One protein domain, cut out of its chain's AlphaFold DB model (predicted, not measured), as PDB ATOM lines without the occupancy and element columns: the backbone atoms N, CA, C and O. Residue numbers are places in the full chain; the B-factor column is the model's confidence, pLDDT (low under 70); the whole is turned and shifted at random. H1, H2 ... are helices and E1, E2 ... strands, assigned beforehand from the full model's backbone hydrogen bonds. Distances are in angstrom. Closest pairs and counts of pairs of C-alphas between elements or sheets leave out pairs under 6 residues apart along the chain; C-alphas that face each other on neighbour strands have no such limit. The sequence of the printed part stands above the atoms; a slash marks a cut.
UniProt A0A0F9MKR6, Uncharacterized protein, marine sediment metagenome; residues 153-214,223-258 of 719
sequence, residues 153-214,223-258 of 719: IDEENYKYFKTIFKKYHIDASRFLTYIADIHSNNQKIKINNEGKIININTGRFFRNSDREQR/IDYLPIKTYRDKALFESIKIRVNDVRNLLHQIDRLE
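What this domain is: This is residues 153 to 214 and 223 to 258 of the 719 residues of an uncharacterized protein of marine sediment metagenome (UniProt A0A0F9MKR6). A short hairpin of two strands, E1 and E2, has helix H3 packed on E1; helices H2 and H4 lie side by side, running opposite ways, and H1 stands crosswise close to both. The printed part has 98 residues, with four named helices and two named strands in the order H1, H2, E1, E2, H3, H4. The sheet, E1 - E2, is antiparallel, and the class is mostly helix. The whole is compact, with a radius of gyration of the C-alphas of 12.9 A and spans of 33 by 27 by 27 A.

Where its parts are: Find C-alpha 189 at (-9.236, -47.741, 31.018), where E1 begins; it runs to residue 191, and E2 takes residues 197 to 199. H3 is residues 231 to 239, 12.6 A long. H2 covers residues 172 to 184, 17.9 A. H1 starts at C-alpha 158, (-18.214, -31.281, 30.536), and runs to residue 167, 14.1 A. H4, residues 244 to 256, is 19.2 A long and ends at C-alpha 256, (-29.836, -29.498, 30.573).

How they stand to each other: In the hairpin E1 and E2, look at N 190 and O 198, 2.9 A apart, within hydrogen-bond range. The closest C-alphas of E1 and H3, Ile 189 and Glu 238, are 5.3 A apart. H2 and H4 touch at a shallow tilt of 6 degrees, opposite ways; their closest C-alphas, Ala 180 and Val 244, are 5.6 A apart. H1 is close but not clearly touching H2, with C-alphas 165 and 172 closest at 6.4 A. H3 and H4 are apart. Every O i to N i+4 pair is within hydrogen-bond range in H1, H2 and H3; in H4, 7 of 9 are.

The domain as a whole: Residues 215 to 222 are not printed; C-alphas 214 and 223 stand 15.7 A apart across the cut. Of the links printed whole, each is tight. Residues 209 to 214, 252 and 254 to 258 have pLDDT under 70.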
ATOM      1  N   ILE A 153     -13.658 -35.222  35.031       88.31
ATOM      2  CA  ILE A 153     -14.796 -34.580  34.376       88.31
ATOM      3  C   ILE A 153     -15.694 -33.980  35.457       88.31
ATOM      4  O   ILE A 153     -16.122 -34.690  36.365       88.31
ATOM      5  N   ASP A 154     -16.016 -32.701  35.306       85.81
ATOM      6  CA  ASP A 154     -16.888 -31.926  36.186       85.81
ATOM      7  C   ASP A 154     -17.820 -31.012  35.372       85.81
ATOM      8  O   ASP A 154     -17.758 -30.955  34.136       85.81
ATOM      9  N   GLU A 155     -18.721 -30.297  36.053       81.88
ATOM     10  CA  GLU A 155     -19.677 -29.418  35.377       81.88
ATOM     11  C   GLU A 155     -19.008 -28.302  34.569       81.88
ATOM     12  O   GLU A 155     -19.571 -27.814  33.580       81.88
ATOM     13  N   GLU A 156     -17.810 -27.875  34.958       81.25
ATOM     14  CA  GLU A 156     -17.121 -26.814  34.252       81.25
ATOM     15  C   GLU A 156     -16.623 -27.315  32.900       81.25
ATOM     16  O   GLU A 156     -16.885 -26.667  31.884       81.25
ATOM     17  N   ASN A 157     -15.970 -28.476  32.856       82.12
ATOM     18  CA  ASN A 157     -15.315 -29.015  31.661       82.12
ATOM     19  C   ASN A 157     -16.174 -29.961  30.811       82.12
ATOM     20  O   ASN A 157     -15.817 -30.257  29.666       82.12
ATOM     21  N   TYR A 158     -17.364 -30.347  31.272       85.50
ATOM     22  CA  TYR A 158     -18.214 -31.281  30.536       85.50
ATOM     23  C   TYR A 158     -18.613 -30.817  29.129       85.50
ATOM     24  O   TYR A 158     -18.758 -31.639  28.223       85.50
ATOM     25  N   LYS A 159     -18.760 -29.506  28.885       81.44
ATOM     26  CA  LYS A 159     -19.076 -28.999  27.535       81.44
ATOM     27  C   LYS A 159     -18.005 -29.410  26.513       81.44
ATOM     28  O   LYS A 159     -18.362 -29.749  25.385       81.44
ATOM     29  N   TYR A 160     -16.733 -29.420  26.913       83.56
ATOM     30  CA  TYR A 160     -15.627 -29.892  26.084       83.56
ATOM     31  C   TYR A 160     -15.734 -31.401  25.829       83.56
ATOM     32  O   TYR A 160     -15.804 -31.834  24.675       83.56
ATOM     33  N   PHE A 161     -15.871 -32.204  26.890       87.44
ATOM     34  CA  PHE A 161     -16.004 -33.659  26.767       87.44
ATOM     35  C   PHE A 161     -17.230 -34.081  25.959       87.44
ATOM     36  O   PHE A 161     -17.160 -35.028  25.180       87.44
ATOM     37  N   LYS A 162     -18.332 -33.332  26.033       85.62
ATOM     38  CA  LYS A 162     -19.512 -33.544  25.189       85.62
ATOM     39  C   LYS A 162     -19.183 -33.454  23.696       85.62
ATOM     40  O   LYS A 162     -19.748 -34.217  22.912       85.62
ATOM     41  N   THR A 163     -18.302 -32.542  23.288       84.06
ATOM     42  CA  THR A 163     -17.846 -32.430  21.891       84.06
ATOM     43  C   THR A 163     -17.023 -33.653  21.488       84.06
ATOM     44  O   THR A 163     -17.251 -34.215  20.416       84.06
ATOM     45  N   ILE A 164     -16.148 -34.135  22.375       88.25
ATOM     46  CA  ILE A 164     -15.363 -35.361  22.161       88.25
ATOM     47  C   ILE A 164     -16.267 -36.600  22.080       88.25
ATOM     48  O   ILE A 164     -16.154 -37.387  21.143       88.25
ATOM     49  N   PHE A 165     -17.225 -36.761  22.995       91.12
ATOM     50  CA  PHE A 165     -18.164 -37.887  22.977       91.12
ATOM     51  C   PHE A 165     -19.019 -37.886  21.710       91.12
ATOM     52  O   PHE A 165     -19.204 -38.934  21.094       91.12
ATOM     53  N   LYS A 166     -19.469 -36.710  21.251       85.69
ATOM     54  CA  LYS A 166     -20.167 -36.575  19.966       85.69
ATOM     55  C   LYS A 166     -19.306 -37.002  18.783       85.69
ATOM     56  O   LYS A 166     -19.819 -37.724  17.937       85.69
ATOM     57  N   LYS A 167     -18.027 -36.606  18.734       87.94
ATOM     58  CA  LYS A 167     -17.089 -37.005  17.667       87.94
ATOM     59  C   LYS A 167     -17.026 -38.526  17.498       87.94
ATOM     60  O   LYS A 167     -16.938 -38.999  16.372       87.94
ATOM     61  N   TYR A 168     -17.098 -39.277  18.598       91.81
ATOM     62  CA  TYR A 168     -17.013 -40.739  18.584       91.81
ATOM     63  C   TYR A 168     -18.360 -41.457  18.686       91.81
ATOM     64  O   TYR A 168     -18.382 -42.679  18.744       91.81
ATOM     65  N   HIS A 169     -19.485 -40.739  18.689       87.00
ATOM     66  CA  HIS A 169     -20.818 -41.306  18.933       87.00
ATOM     67  C   HIS A 169     -20.932 -42.049  20.279       87.00
ATOM     68  O   HIS A 169     -21.609 -43.065  20.367       87.00
ATOM     69  N   ILE A 170     -20.282 -41.563  21.335       87.19
ATOM     70  CA  ILE A 170     -20.354 -42.147  22.682       87.19
ATOM     71  C   ILE A 170     -21.563 -41.578  23.441       87.19
ATOM     72  O   ILE A 170     -21.764 -40.362  23.499       87.19
ATOM     73  N   ASP A 171     -22.363 -42.450  24.061       81.00
ATOM     74  CA  ASP A 171     -23.420 -42.065  24.996       81.00
ATOM     75  C   ASP A 171     -22.782 -41.576  26.298       81.00
ATOM     76  O   ASP A 171     -22.312 -42.363  27.123       81.00
ATOM     77  N   ALA A 172     -22.792 -40.255  26.484       83.50
ATOM     78  CA  ALA A 172     -22.209 -39.606  27.650       83.50
ATOM     79  C   ALA A 172     -22.766 -40.147  28.976       83.50
ATOM     80  O   ALA A 172     -21.996 -40.379  29.897       83.50
ATOM     81  N   SER A 173     -24.076 -40.406  29.083       75.38
ATOM     82  CA  SER A 173     -24.669 -40.851  30.358       75.38
ATOM     83  C   SER A 173     -24.116 -42.216  30.762       75.38
ATOM     84  O   SER A 173     -23.751 -42.445  31.916       75.38
ATOM     85  N   ARG A 174     -24.010 -43.123  29.785       79.75
ATOM     86  CA  ARG A 174     -23.457 -44.463  29.997       79.75
ATOM     87  C   ARG A 174     -21.956 -44.430  30.222       79.75
ATOM     88  O   ARG A 174     -21.470 -45.108  31.124       79.75
ATOM     89  N   PHE A 175     -21.231 -43.646  29.431       87.75
ATOM     90  CA  PHE A 175     -19.783 -43.563  29.540       87.75
ATOM     91  C   PHE A 175     -19.352 -42.972  30.878       87.75
ATOM     92  O   PHE A 175     -18.531 -43.588  31.546       87.75
ATOM     93  N   LEU A 176     -19.971 -41.870  31.327       87.06
ATOM     94  CA  LEU A 176     -19.709 -41.294  32.651       87.06
ATOM     95  C   LEU A 176     -19.960 -42.314  33.775       87.06
ATOM     96  O   LEU A 176     -19.143 -42.449  34.678       87.06
ATOM     97  N   THR A 177     -21.038 -43.100  33.678       78.06
ATOM     98  CA  THR A 177     -21.326 -44.179  34.643       78.06
ATOM     99  C   THR A 177     -20.255 -45.276  34.620       78.06
ATOM    100  O   THR A 177     -19.849 -45.780  35.668       78.06
ATOM    101  N   TYR A 178     -19.792 -45.652  33.427       85.44
ATOM    102  CA  TYR A 178     -18.766 -46.676  33.226       85.44
ATOM    103  C   TYR A 178     -17.410 -46.251  33.796       85.44
ATOM    104  O   TYR A 178     -16.781 -47.014  34.525       85.44
ATOM    105  N   ILE A 179     -16.969 -45.021  33.524       89.50
ATOM    106  CA  ILE A 179     -15.690 -44.516  34.042       89.50
ATOM    107  C   ILE A 179     -15.742 -44.260  35.559       89.50
ATOM    108  O   ILE A 179     -14.736 -44.466  36.235       89.50
ATOM    109  N   ALA A 180     -16.907 -43.888  36.108       85.00
ATOM    110  CA  ALA A 180     -17.107 -43.744  37.552       85.00
ATOM    111  C   ALA A 180     -16.938 -45.083  38.271       85.00
ATOM    112  O   ALA A 180     -16.298 -45.154  39.319       85.00
ATOM    113  N   ASP A 181     -17.489 -46.153  37.689       81.19
ATOM    114  CA  ASP A 181     -17.339 -47.516  38.198       81.19
ATOM    115  C   ASP A 181     -15.879 -47.954  38.213       81.19
ATOM    116  O   ASP A 181     -15.375 -48.427  39.228       81.19
ATOM    117  N   ILE A 182     -15.186 -47.746  37.097       87.06
ATOM    118  CA  ILE A 182     -13.768 -48.075  36.979       87.06
ATOM    119  C   ILE A 182     -12.961 -47.325  38.036       87.06
ATOM    120  O   ILE A 182     -12.165 -47.940  38.743       87.06
ATOM    121  N   HIS A 183     -13.183 -46.018  38.179       86.31
ATOM    122  CA  HIS A 183     -12.449 -45.207  39.144       86.31
ATOM    123  C   HIS A 183     -12.722 -45.634  40.592       86.31
ATOM    124  O   HIS A 183     -11.777 -45.827  41.349       86.31
ATOM    125  N   SER A 184     -13.988 -45.873  40.952       81.62
ATOM    126  CA  SER A 184     -14.383 -46.283  42.312       81.62
ATOM    127  C   SER A 184     -13.787 -47.623  42.739       81.62
ATOM    128  O   SER A 184     -13.611 -47.872  43.925       81.62
ATOM    129  N   ASN A 185     -13.480 -48.492  41.772       82.56
ATOM    130  CA  ASN A 185     -12.864 -49.795  42.009       82.56
ATOM    131  C   ASN A 185     -11.335 -49.783  41.809       82.56
ATOM    132  O   ASN A 185     -10.735 -50.850  41.700       82.56
ATOM    133  N   ASN A 186     -10.697 -48.607  41.717       85.56
ATOM    134  CA  ASN A 186      -9.263 -48.451  41.429       85.56
ATOM    135  C   ASN A 186      -8.799 -49.170  40.142       85.56
ATOM    136  O   ASN A 186      -7.670 -49.651  40.040       85.56
ATOM    137  N   GLN A 187      -9.673 -49.243  39.138       89.00
ATOM    138  CA  GLN A 187      -9.401 -49.859  37.840       89.00
ATOM    139  C   GLN A 187      -8.941 -48.814  36.810       89.00
ATOM    140  O   GLN A 187      -8.999 -47.598  37.034       89.00
ATOM    141  N   LYS A 188      -8.477 -49.280  35.644       87.56
ATOM    142  CA  LYS A 188      -7.989 -48.414  34.558       87.56
ATOM    143  C   LYS A 188      -8.651 -48.717  33.215       87.56
ATOM    144  O   LYS A 188      -8.986 -49.858  32.895       87.56
ATOM    145  N   ILE A 189      -8.803 -47.664  32.415       91.75
ATOM    146  CA  ILE A 189      -9.236 -47.741  31.018       91.75
ATOM    147  C   ILE A 189      -7.997 -47.743  30.135       91.75
ATOM    148  O   ILE A 189      -7.035 -47.034  30.419       91.75
ATOM    149  N   LYS A 190      -8.045 -48.513  29.051       93.00
ATOM    150  CA  LYS A 190      -7.102 -48.421  27.939       93.00
ATOM    151  C   LYS A 190      -7.857 -48.385  26.618       93.00
ATOM    152  O   LYS A 190      -8.970 -48.908  26.528       93.00
ATOM    153  N   ILE A 191      -7.265 -47.787  25.591       92.69
ATOM    154  CA  ILE A 191      -7.737 -47.889  24.216       92.69
ATOM    155  C   ILE A 191      -6.854 -48.886  23.473       92.69
ATOM    156  O   ILE A 191      -5.657 -48.672  23.287       92.69
ATOM    157  N   ASN A 192      -7.436 -49.994  23.017       90.50
ATOM    158  CA  ASN A 192      -6.668 -51.016  22.307       90.50
ATOM    159  C   ASN A 192      -6.219 -50.543  20.899       90.50
ATOM    160  O   ASN A 192      -6.525 -49.435  20.436       90.50
ATOM    161  N   ASN A 193      -5.484 -51.397  20.181       86.88
ATOM    162  CA  ASN A 193      -4.990 -51.079  18.833       86.88
ATOM    163  C   ASN A 193      -6.118 -50.824  17.824       86.88
ATOM    164  O   ASN A 193      -5.971 -49.982  16.941       86.88
ATOM    165  N   GLU A 194      -7.270 -51.466  18.013       88.06
ATOM    166  CA  GLU A 194      -8.456 -51.295  17.173       88.06
ATOM    167  C   GLU A 194      -9.226 -50.000  17.474       88.06
ATOM    168  O   GLU A 194     -10.095 -49.623  16.692       88.06
ATOM    169  N   GLY A 195      -8.903 -49.296  18.567       89.62
ATOM    170  CA  GLY A 195      -9.578 -48.068  18.991       89.62
ATOM    171  C   GLY A 195     -10.762 -48.290  19.938       89.62
ATOM    172  O   GLY A 195     -11.632 -47.424  20.031       89.62
ATOM    173  N   LYS A 196     -10.820 -49.441  20.618       91.94
ATOM    174  CA  LYS A 196     -11.889 -49.819  21.554       91.94
ATOM    175  C   LYS A 196     -11.495 -49.499  22.996       91.94
ATOM    176  O   LYS A 196     -10.375 -49.788  23.410       91.94
ATOM    177  N   ILE A 197     -12.444 -48.957  23.753       93.81
ATOM    178  CA  ILE A 197     -12.343 -48.666  25.185       93.81
ATOM    179  C   ILE A 197     -12.492 -49.976  25.968       93.81
ATOM    180  O   ILE A 197     -13.548 -50.613  25.917       93.81
ATOM    181  N   ILE A 198     -11.455 -50.353  26.714       91.25
ATOM    182  CA  ILE A 198     -11.392 -51.575  27.519       91.25
ATOM    183  C   ILE A 198     -11.025 -51.248  28.967       91.25
ATOM    184  O   ILE A 198     -10.143 -50.436  29.234       91.25
ATOM    185  N   ASN A 199     -11.702 -51.890  29.913       91.00
ATOM    186  CA  ASN A 199     -11.237 -51.978  31.288       91.00
ATOM    187  C   ASN A 199     -10.136 -53.040  31.350       91.00
ATOM    188  O   ASN A 199     -10.415 -54.227  31.180       91.00
ATOM    189  N   ILE A 200      -8.893 -52.626  31.588       87.50
ATOM    190  CA  ILE A 200      -7.749 -53.549  31.528       87.50
ATOM    191  C   ILE A 200      -7.768 -54.588  32.644       87.50
ATOM    192  O   ILE A 200      -7.219 -55.669  32.477       87.50
ATOM    193  N   ASN A 201      -8.406 -54.268  33.771       90.38
ATOM    194  CA  ASN A 201      -8.464 -55.154  34.925       90.38
ATOM    195  C   ASN A 201      -9.475 -56.288  34.719       90.38
ATOM    196  O   ASN A 201      -9.307 -57.358  35.291       90.38
ATOM    197  N   THR A 202     -10.524 -56.066  33.919       83.75
ATOM    198  CA  THR A 202     -11.607 -57.049  33.716       83.75
ATOM    199  C   THR A 202     -11.694 -57.587  32.290       83.75
ATOM    200  O   THR A 202     -12.464 -58.506  32.031       83.75
ATOM    201  N   GLY A 203     -10.966 -56.996  31.341       82.25
ATOM    202  CA  GLY A 203     -11.074 -57.305  29.914       82.25
ATOM    203  C   GLY A 203     -12.368 -56.803  29.259       82.25
ATOM    204  O   GLY A 203     -12.577 -57.001  28.064       82.25
ATOM    205  N   ARG A 204     -13.256 -56.149  30.019       83.69
ATOM    206  CA  ARG A 204     -14.581 -55.741  29.546       83.69
ATOM    207  C   ARG A 204     -14.493 -54.512  28.644       83.69
ATOM    208  O   ARG A 204     -13.884 -53.507  29.009       83.69
ATOM    209  N   PHE A 205     -15.167 -54.564  27.499       86.19
ATOM    210  CA  PHE A 205     -15.314 -53.421  26.599       86.19
ATOM    211  C   PHE A 205     -16.478 -52.514  27.016       86.19
ATOM    212  O   PHE A 205     -17.537 -52.989  27.439       86.19
ATOM    213  N   PHE A 206     -16.311 -51.204  26.832       88.25
ATOM    214  CA  PHE A 206     -17.431 -50.262  26.869       88.25
ATOM    215  C   PHE A 206     -18.327 -50.442  25.634       88.25
ATOM    216  O   PHE A 206     -17.823 -50.745  24.551       88.25
ATOM    217  N   ARG A 207     -19.639 -50.214  25.791       82.44
ATOM    218  CA  ARG A 207     -20.651 -50.174  24.719       82.44
ATOM    219  C   ARG A 207     -21.746 -49.151  25.058       82.44
ATOM    220  O   ARG A 207     -22.119 -48.995  26.223       82.44
ATOM    221  N   ASN A 208     -22.308 -48.499  24.044       76.38
ATOM    222  CA  ASN A 208     -23.460 -47.604  24.160       76.38
ATOM    223  C   ASN A 208     -24.777 -48.349  24.397       76.38
ATOM    224  O   ASN A 208     -25.725 -47.739  24.880       76.38
ATOM    225  N   SER A 209     -24.879 -49.633  24.059       68.62
ATOM    226  CA  SER A 209     -26.109 -50.421  24.169       68.62
ATOM    227  C   SER A 209     -25.936 -51.677  25.019       68.62
ATOM    228  O   SER A 209     -24.906 -52.348  25.002       68.62
ATOM    229  N   ASP A 210     -27.001 -52.005  25.750       57.94
ATOM    230  CA  ASP A 210     -27.160 -53.279  26.443       57.94
ATOM    231  C   ASP A 210     -27.909 -54.199  25.479       57.94
ATOM    232  O   ASP A 210     -29.136 -54.285  25.528       57.94
ATOM    233  N   ARG A 211     -27.231 -54.842  24.526       47.84
ATOM    234  CA  ARG A 211     -27.874 -55.986  23.868       47.84
ATOM    235  C   ARG A 211     -27.964 -57.102  24.905       47.84
ATOM    236  O   ARG A 211     -26.973 -57.762  25.196       47.84
ATOM    237  N   GLU A 212     -29.162 -57.293  25.458       38.47
ATOM    238  CA  GLU A 212     -29.578 -58.490  26.194       38.47
ATOM    239  C   GLU A 212     -29.562 -59.709  25.259       38.47
ATOM    240  O   GLU A 212     -30.586 -60.238  24.850       38.47
ATOM    241  N   GLN A 213     -28.373 -60.157  24.878       36.34
ATOM    242  CA  GLN A 213     -28.133 -61.530  24.470       36.34
ATOM    243  C   GLN A 213     -26.867 -61.957  25.193       36.34
ATOM    244  O   GLN A 213     -25.750 -61.785  24.712       36.34
ATOM    245  N   ARG A 214     -27.071 -62.484  26.404       40.19
ATOM    246  CA  ARG A 214     -26.085 -63.279  27.137       40.19
ATOM    247  C   ARG A 214     -25.826 -64.572  26.349       40.19
ATOM    248  O   ARG A 214     -26.309 -65.632  26.720       40.19
ATOM    249  N   ILE A 223     -18.418 -53.081  18.668       73.56
ATOM    250  CA  ILE A 223     -18.681 -51.793  19.335       73.56
ATOM    251  C   ILE A 223     -19.697 -50.966  18.542       73.56
ATOM    252  O   ILE A 223     -19.768 -51.050  17.320       73.56
ATOM    253  N   ASP A 224     -20.475 -50.150  19.245       80.06
ATOM    254  CA  ASP A 224     -21.555 -49.301  18.721       80.06
ATOM    255  C   ASP A 224     -21.231 -47.798  18.839       80.06
ATOM    256  O   ASP A 224     -22.123 -46.951  18.940       80.06
ATOM    257  N   TYR A 225     -19.935 -47.483  18.812       86.88
ATOM    258  CA  TYR A 225     -19.342 -46.149  18.705       86.88
ATOM    259  C   TYR A 225     -18.202 -46.179  17.672       86.88
ATOM    260  O   TYR A 225     -17.762 -47.249  17.245       86.88
ATOM    261  N   LEU A 226     -17.728 -45.012  17.232       88.38
ATOM    262  CA  LEU A 226     -16.620 -44.927  16.278       88.38
ATOM    263  C   LEU A 226     -15.282 -45.246  16.969       88.38
ATOM    264  O   LEU A 226     -15.015 -44.687  18.035       88.38
ATOM    265  N   PRO A 227     -14.399 -46.075  16.376       90.50
ATOM    266  CA  PRO A 227     -13.121 -46.404  16.998       90.50
ATOM    267  C   PRO A 227     -12.204 -45.185  17.195       90.50
ATOM    268  O   PRO A 227     -11.990 -44.383  16.281       90.50
ATOM    269  N   ILE A 228     -11.587 -45.085  18.373       92.31
ATOM    270  CA  ILE A 228     -10.668 -44.002  18.744       92.31
ATOM    271  C   ILE A 228      -9.259 -44.352  18.252       92.31
ATOM    272  O   ILE A 228      -8.485 -45.012  18.941       92.31
ATOM    273  N   LYS A 229      -8.924 -43.953  17.020       86.69
ATOM    274  CA  LYS A 229      -7.641 -44.309  16.377       86.69
ATOM    275  C   LYS A 229      -6.532 -43.266  16.543       86.69
ATOM    276  O   LYS A 229      -5.357 -43.611  16.456       86.69
ATOM    277  N   THR A 230      -6.884 -42.007  16.780       82.50
ATOM    278  CA  THR A 230      -5.936 -40.893  16.919       82.50
ATOM    279  C   THR A 230      -5.174 -40.991  18.239       82.50
ATOM    280  O   THR A 230      -5.792 -41.036  19.299       82.50
ATOM    281  N   TYR A 231      -3.835 -40.974  18.189       78.81
ATOM    282  CA  TYR A 231      -2.968 -41.084  19.378       78.81
ATOM    283  C   TYR A 231      -3.360 -40.087  20.479       78.81
ATOM    284  O   TYR A 231      -3.568 -40.465  21.629       78.81
ATOM    285  N   ARG A 232      -3.595 -38.830  20.084       81.50
ATOM    286  CA  ARG A 232      -4.070 -37.755  20.960       81.50
ATOM    287  C   ARG A 232      -5.336 -38.131  21.732       81.50
ATOM    288  O   ARG A 232      -5.417 -37.918  22.938       81.50
ATOM    289  N   ASP A 233      -6.358 -38.617  21.036       85.75
ATOM    290  CA  ASP A 233      -7.640 -38.875  21.685       85.75
ATOM    291  C   ASP A 233      -7.580 -40.182  22.491       85.75
ATOM    292  O   ASP A 233      -8.221 -40.255  23.532       85.75
ATOM    293  N   LYS A 234      -6.733 -41.157  22.109       88.75
ATOM    294  CA  LYS A 234      -6.450 -42.333  22.950       88.75
ATOM    295  C   LYS A 234      -5.952 -41.918  24.334       88.75
ATOM    296  O   LYS A 234      -6.621 -42.218  25.316       88.75
ATOM    297  N   ALA A 235      -4.862 -41.149  24.395       83.56
ATOM    298  CA  ALA A 235      -4.289 -40.681  25.658       83.56
ATOM    299  C   ALA A 235      -5.304 -39.889  26.503       83.56
ATOM    300  O   ALA A 235      -5.384 -40.068  27.717       83.56
ATOM    301  N   LEU A 236      -6.141 -39.066  25.853       87.44
ATOM    302  CA  LEU A 236      -7.219 -38.337  26.526       87.44
ATOM    303  C   LEU A 236      -8.217 -39.294  27.194       87.44
ATOM    304  O   LEU A 236      -8.497 -39.142  28.376       87.44
ATOM    305  N   PHE A 237      -8.742 -40.284  26.465       91.19
ATOM    306  CA  PHE A 237      -9.715 -41.232  27.019       91.19
ATOM    307  C   PHE A 237      -9.144 -42.094  28.151       91.19
ATOM    308  O   PHE A 237      -9.869 -42.406  29.091       91.19
ATOM    309  N   GLU A 238      -7.864 -42.461  28.081       90.81
ATOM    310  CA  GLU A 238      -7.182 -43.238  29.130       90.81
ATOM    311  C   GLU A 238      -6.986 -42.442  30.427       90.81
ATOM    312  O   GLU A 238      -6.931 -43.016  31.514       90.81
ATOM    313  N   SER A 239      -6.954 -41.118  30.302       88.06
ATOM    314  CA  SER A 239      -6.740 -40.160  31.387       88.06
ATOM    315  C   SER A 239      -8.024 -39.680  32.055       88.06
ATOM    316  O   SER A 239      -7.992 -39.115  33.142       88.06
ATOM    317  N   ILE A 240      -9.180 -39.888  31.430       90.19
ATOM    318  CA  ILE A 240     -10.462 -39.429  31.963       90.19
ATOM    319  C   ILE A 240     -10.840 -40.207  33.236       90.19
ATOM    320  O   ILE A 240     -10.899 -41.440  33.246       90.19
ATOM    321  N   LYS A 241     -11.196 -39.462  34.285       89.19
ATOM    322  CA  LYS A 241     -11.796 -39.925  35.543       89.19
ATOM    323  C   LYS A 241     -13.052 -39.112  35.851       89.19
ATOM    324  O   LYS A 241     -13.286 -38.046  35.292       89.19
ATOM    325  N   ILE A 242     -13.869 -39.611  36.765       87.44
ATOM    326  CA  ILE A 242     -14.994 -38.871  37.341       87.44
ATOM    327  C   ILE A 242     -15.206 -39.371  38.764       87.44
ATOM    328  O   ILE A 242     -15.082 -40.574  39.022       87.44
ATOM    329  N   ARG A 243     -15.525 -38.470  39.693       83.12
ATOM    330  CA  ARG A 243     -15.921 -38.874  41.045       83.12
ATOM    331  C   ARG A 243     -17.384 -39.282  41.015       83.12
ATOM    332  O   ARG A 243     -18.174 -38.677  40.297       83.12
ATOM    333  N   VAL A 244     -17.769 -40.271  41.817       74.81
ATOM    334  CA  VAL A 244     -19.162 -40.760  41.871       74.81
ATOM    335  C   VAL A 244     -20.149 -39.617  42.123       74.81
ATOM    336  O   VAL A 244     -21.166 -39.530  41.438       74.81
ATOM    337  N   ASN A 245     -19.801 -38.701  43.029       73.25
ATOM    338  CA  ASN A 245     -20.636 -37.552  43.379       73.25
ATOM    339  C   ASN A 245     -20.807 -36.560  42.211       73.25
ATOM    340  O   ASN A 245     -21.869 -35.955  42.075       73.25
ATOM    341  N   ASP A 246     -19.817 -36.445  41.318       80.00
ATOM    342  CA  ASP A 246     -19.870 -35.538  40.162       80.00
ATOM    343  C   ASP A 246     -20.748 -36.095  39.032       80.00
ATOM    344  O   ASP A 246     -21.335 -35.329  38.264       80.00
ATOM    345  N   VAL A 247     -20.907 -37.425  38.943       75.56
ATOM    346  CA  VAL A 247     -21.735 -38.077  37.911       75.56
ATOM    347  C   VAL A 247     -23.168 -37.559  37.951       75.56
ATOM    348  O   VAL A 247     -23.755 -37.308  36.901       75.56
ATOM    349  N   ARG A 248     -23.735 -37.364  39.145       70.06
ATOM    350  CA  ARG A 248     -25.107 -36.872  39.313       70.06
ATOM    351  C   ARG A 248     -25.279 -35.483  38.703       70.06
ATOM    352  O   ARG A 248     -26.118 -35.290  37.820       70.06
ATOM    353  N   ASN A 249     -24.454 -34.539  39.148       74.25
ATOM    354  CA  ASN A 249     -24.459 -33.152  38.683       74.25
ATOM    355  C   ASN A 249     -24.285 -33.106  37.157       74.25
ATOM    356  O   ASN A 249     -25.061 -32.483  36.428       74.25
ATOM    357  N   LEU A 250     -23.372 -33.931  36.647       75.06
ATOM    358  CA  LEU A 250     -23.127 -34.070  35.222       75.06
ATOM    359  C   LEU A 250     -24.265 -34.702  34.438       75.06
ATOM    360  O   LEU A 250     -24.505 -34.295  33.307       75.06
ATOM    361  N   LEU A 251     -25.018 -35.639  35.002       70.94
ATOM    362  CA  LEU A 251     -26.223 -36.154  34.361       70.94
ATOM    363  C   LEU A 251     -27.328 -35.097  34.279       70.94
ATOM    364  O   LEU A 251     -27.987 -34.994  33.238       70.94
ATOM    365  N   HIS A 252     -27.499 -34.268  35.315       67.31
ATOM    366  CA  HIS A 252     -28.385 -33.102  35.226       67.31
ATOM    367  C   HIS A 252     -27.912 -32.132  34.146       67.31
ATOM    368  O   HIS A 252     -28.723 -31.610  33.378       67.31
ATOM    369  N   GLN A 253     -26.600 -31.917  34.043       70.12
ATOM    370  CA  GLN A 253     -26.018 -31.037  33.042       70.12
ATOM    371  C   GLN A 253     -26.118 -31.610  31.617       70.12
ATOM    372  O   GLN A 253     -26.429 -30.870  30.682       70.12
ATOM    373  N   ILE A 254     -25.927 -32.923  31.437       69.56
ATOM    374  CA  ILE A 254     -26.142 -33.659  30.183       69.56
ATOM    375  C   ILE A 254     -27.544 -33.381  29.665       69.56
ATOM    376  O   ILE A 254     -27.685 -32.949  28.519       69.56
ATOM    377  N   ASP A 255     -28.551 -33.586  30.516       62.28
ATOM    378  CA  ASP A 255     -29.949 -33.344  30.179       62.28
ATOM    379  C   ASP A 255     -30.192 -31.854  29.911       62.28
ATOM    380  O   ASP A 255     -30.728 -31.486  28.866       62.28
ATOM    381  N   ARG A 256     -29.709 -30.952  30.776       62.84
ATOM    382  CA  ARG A 256     -29.836 -29.498  30.573       62.84
ATOM    383  C   ARG A 256     -29.327 -29.064  29.197       62.84
ATOM    384  O   ARG A 256     -29.974 -28.242  28.544       62.84
ATOM    385  N   LEU A 257     -28.192 -29.616  28.770       63.62
ATOM    386  CA  LEU A 257     -27.549 -29.331  27.491       63.62
ATOM    387  C   LEU A 257     -28.128 -30.157  26.324       63.62
ATOM    388  O   LEU A 257     -27.728 -29.945  25.174       63.62
ATOM    389  N   GLU A 258     -28.998 -31.134  26.572       65.00
ATOM    390  CA  GLU A 258     -29.653 -31.935  25.539       65.00
ATOM    391  C   GLU A 258     -30.718 -31.089  24.806       65.00
ATOM    392  O   GLU A 258     -31.449 -30.315  25.443       65.00
TER     393      GLU A 258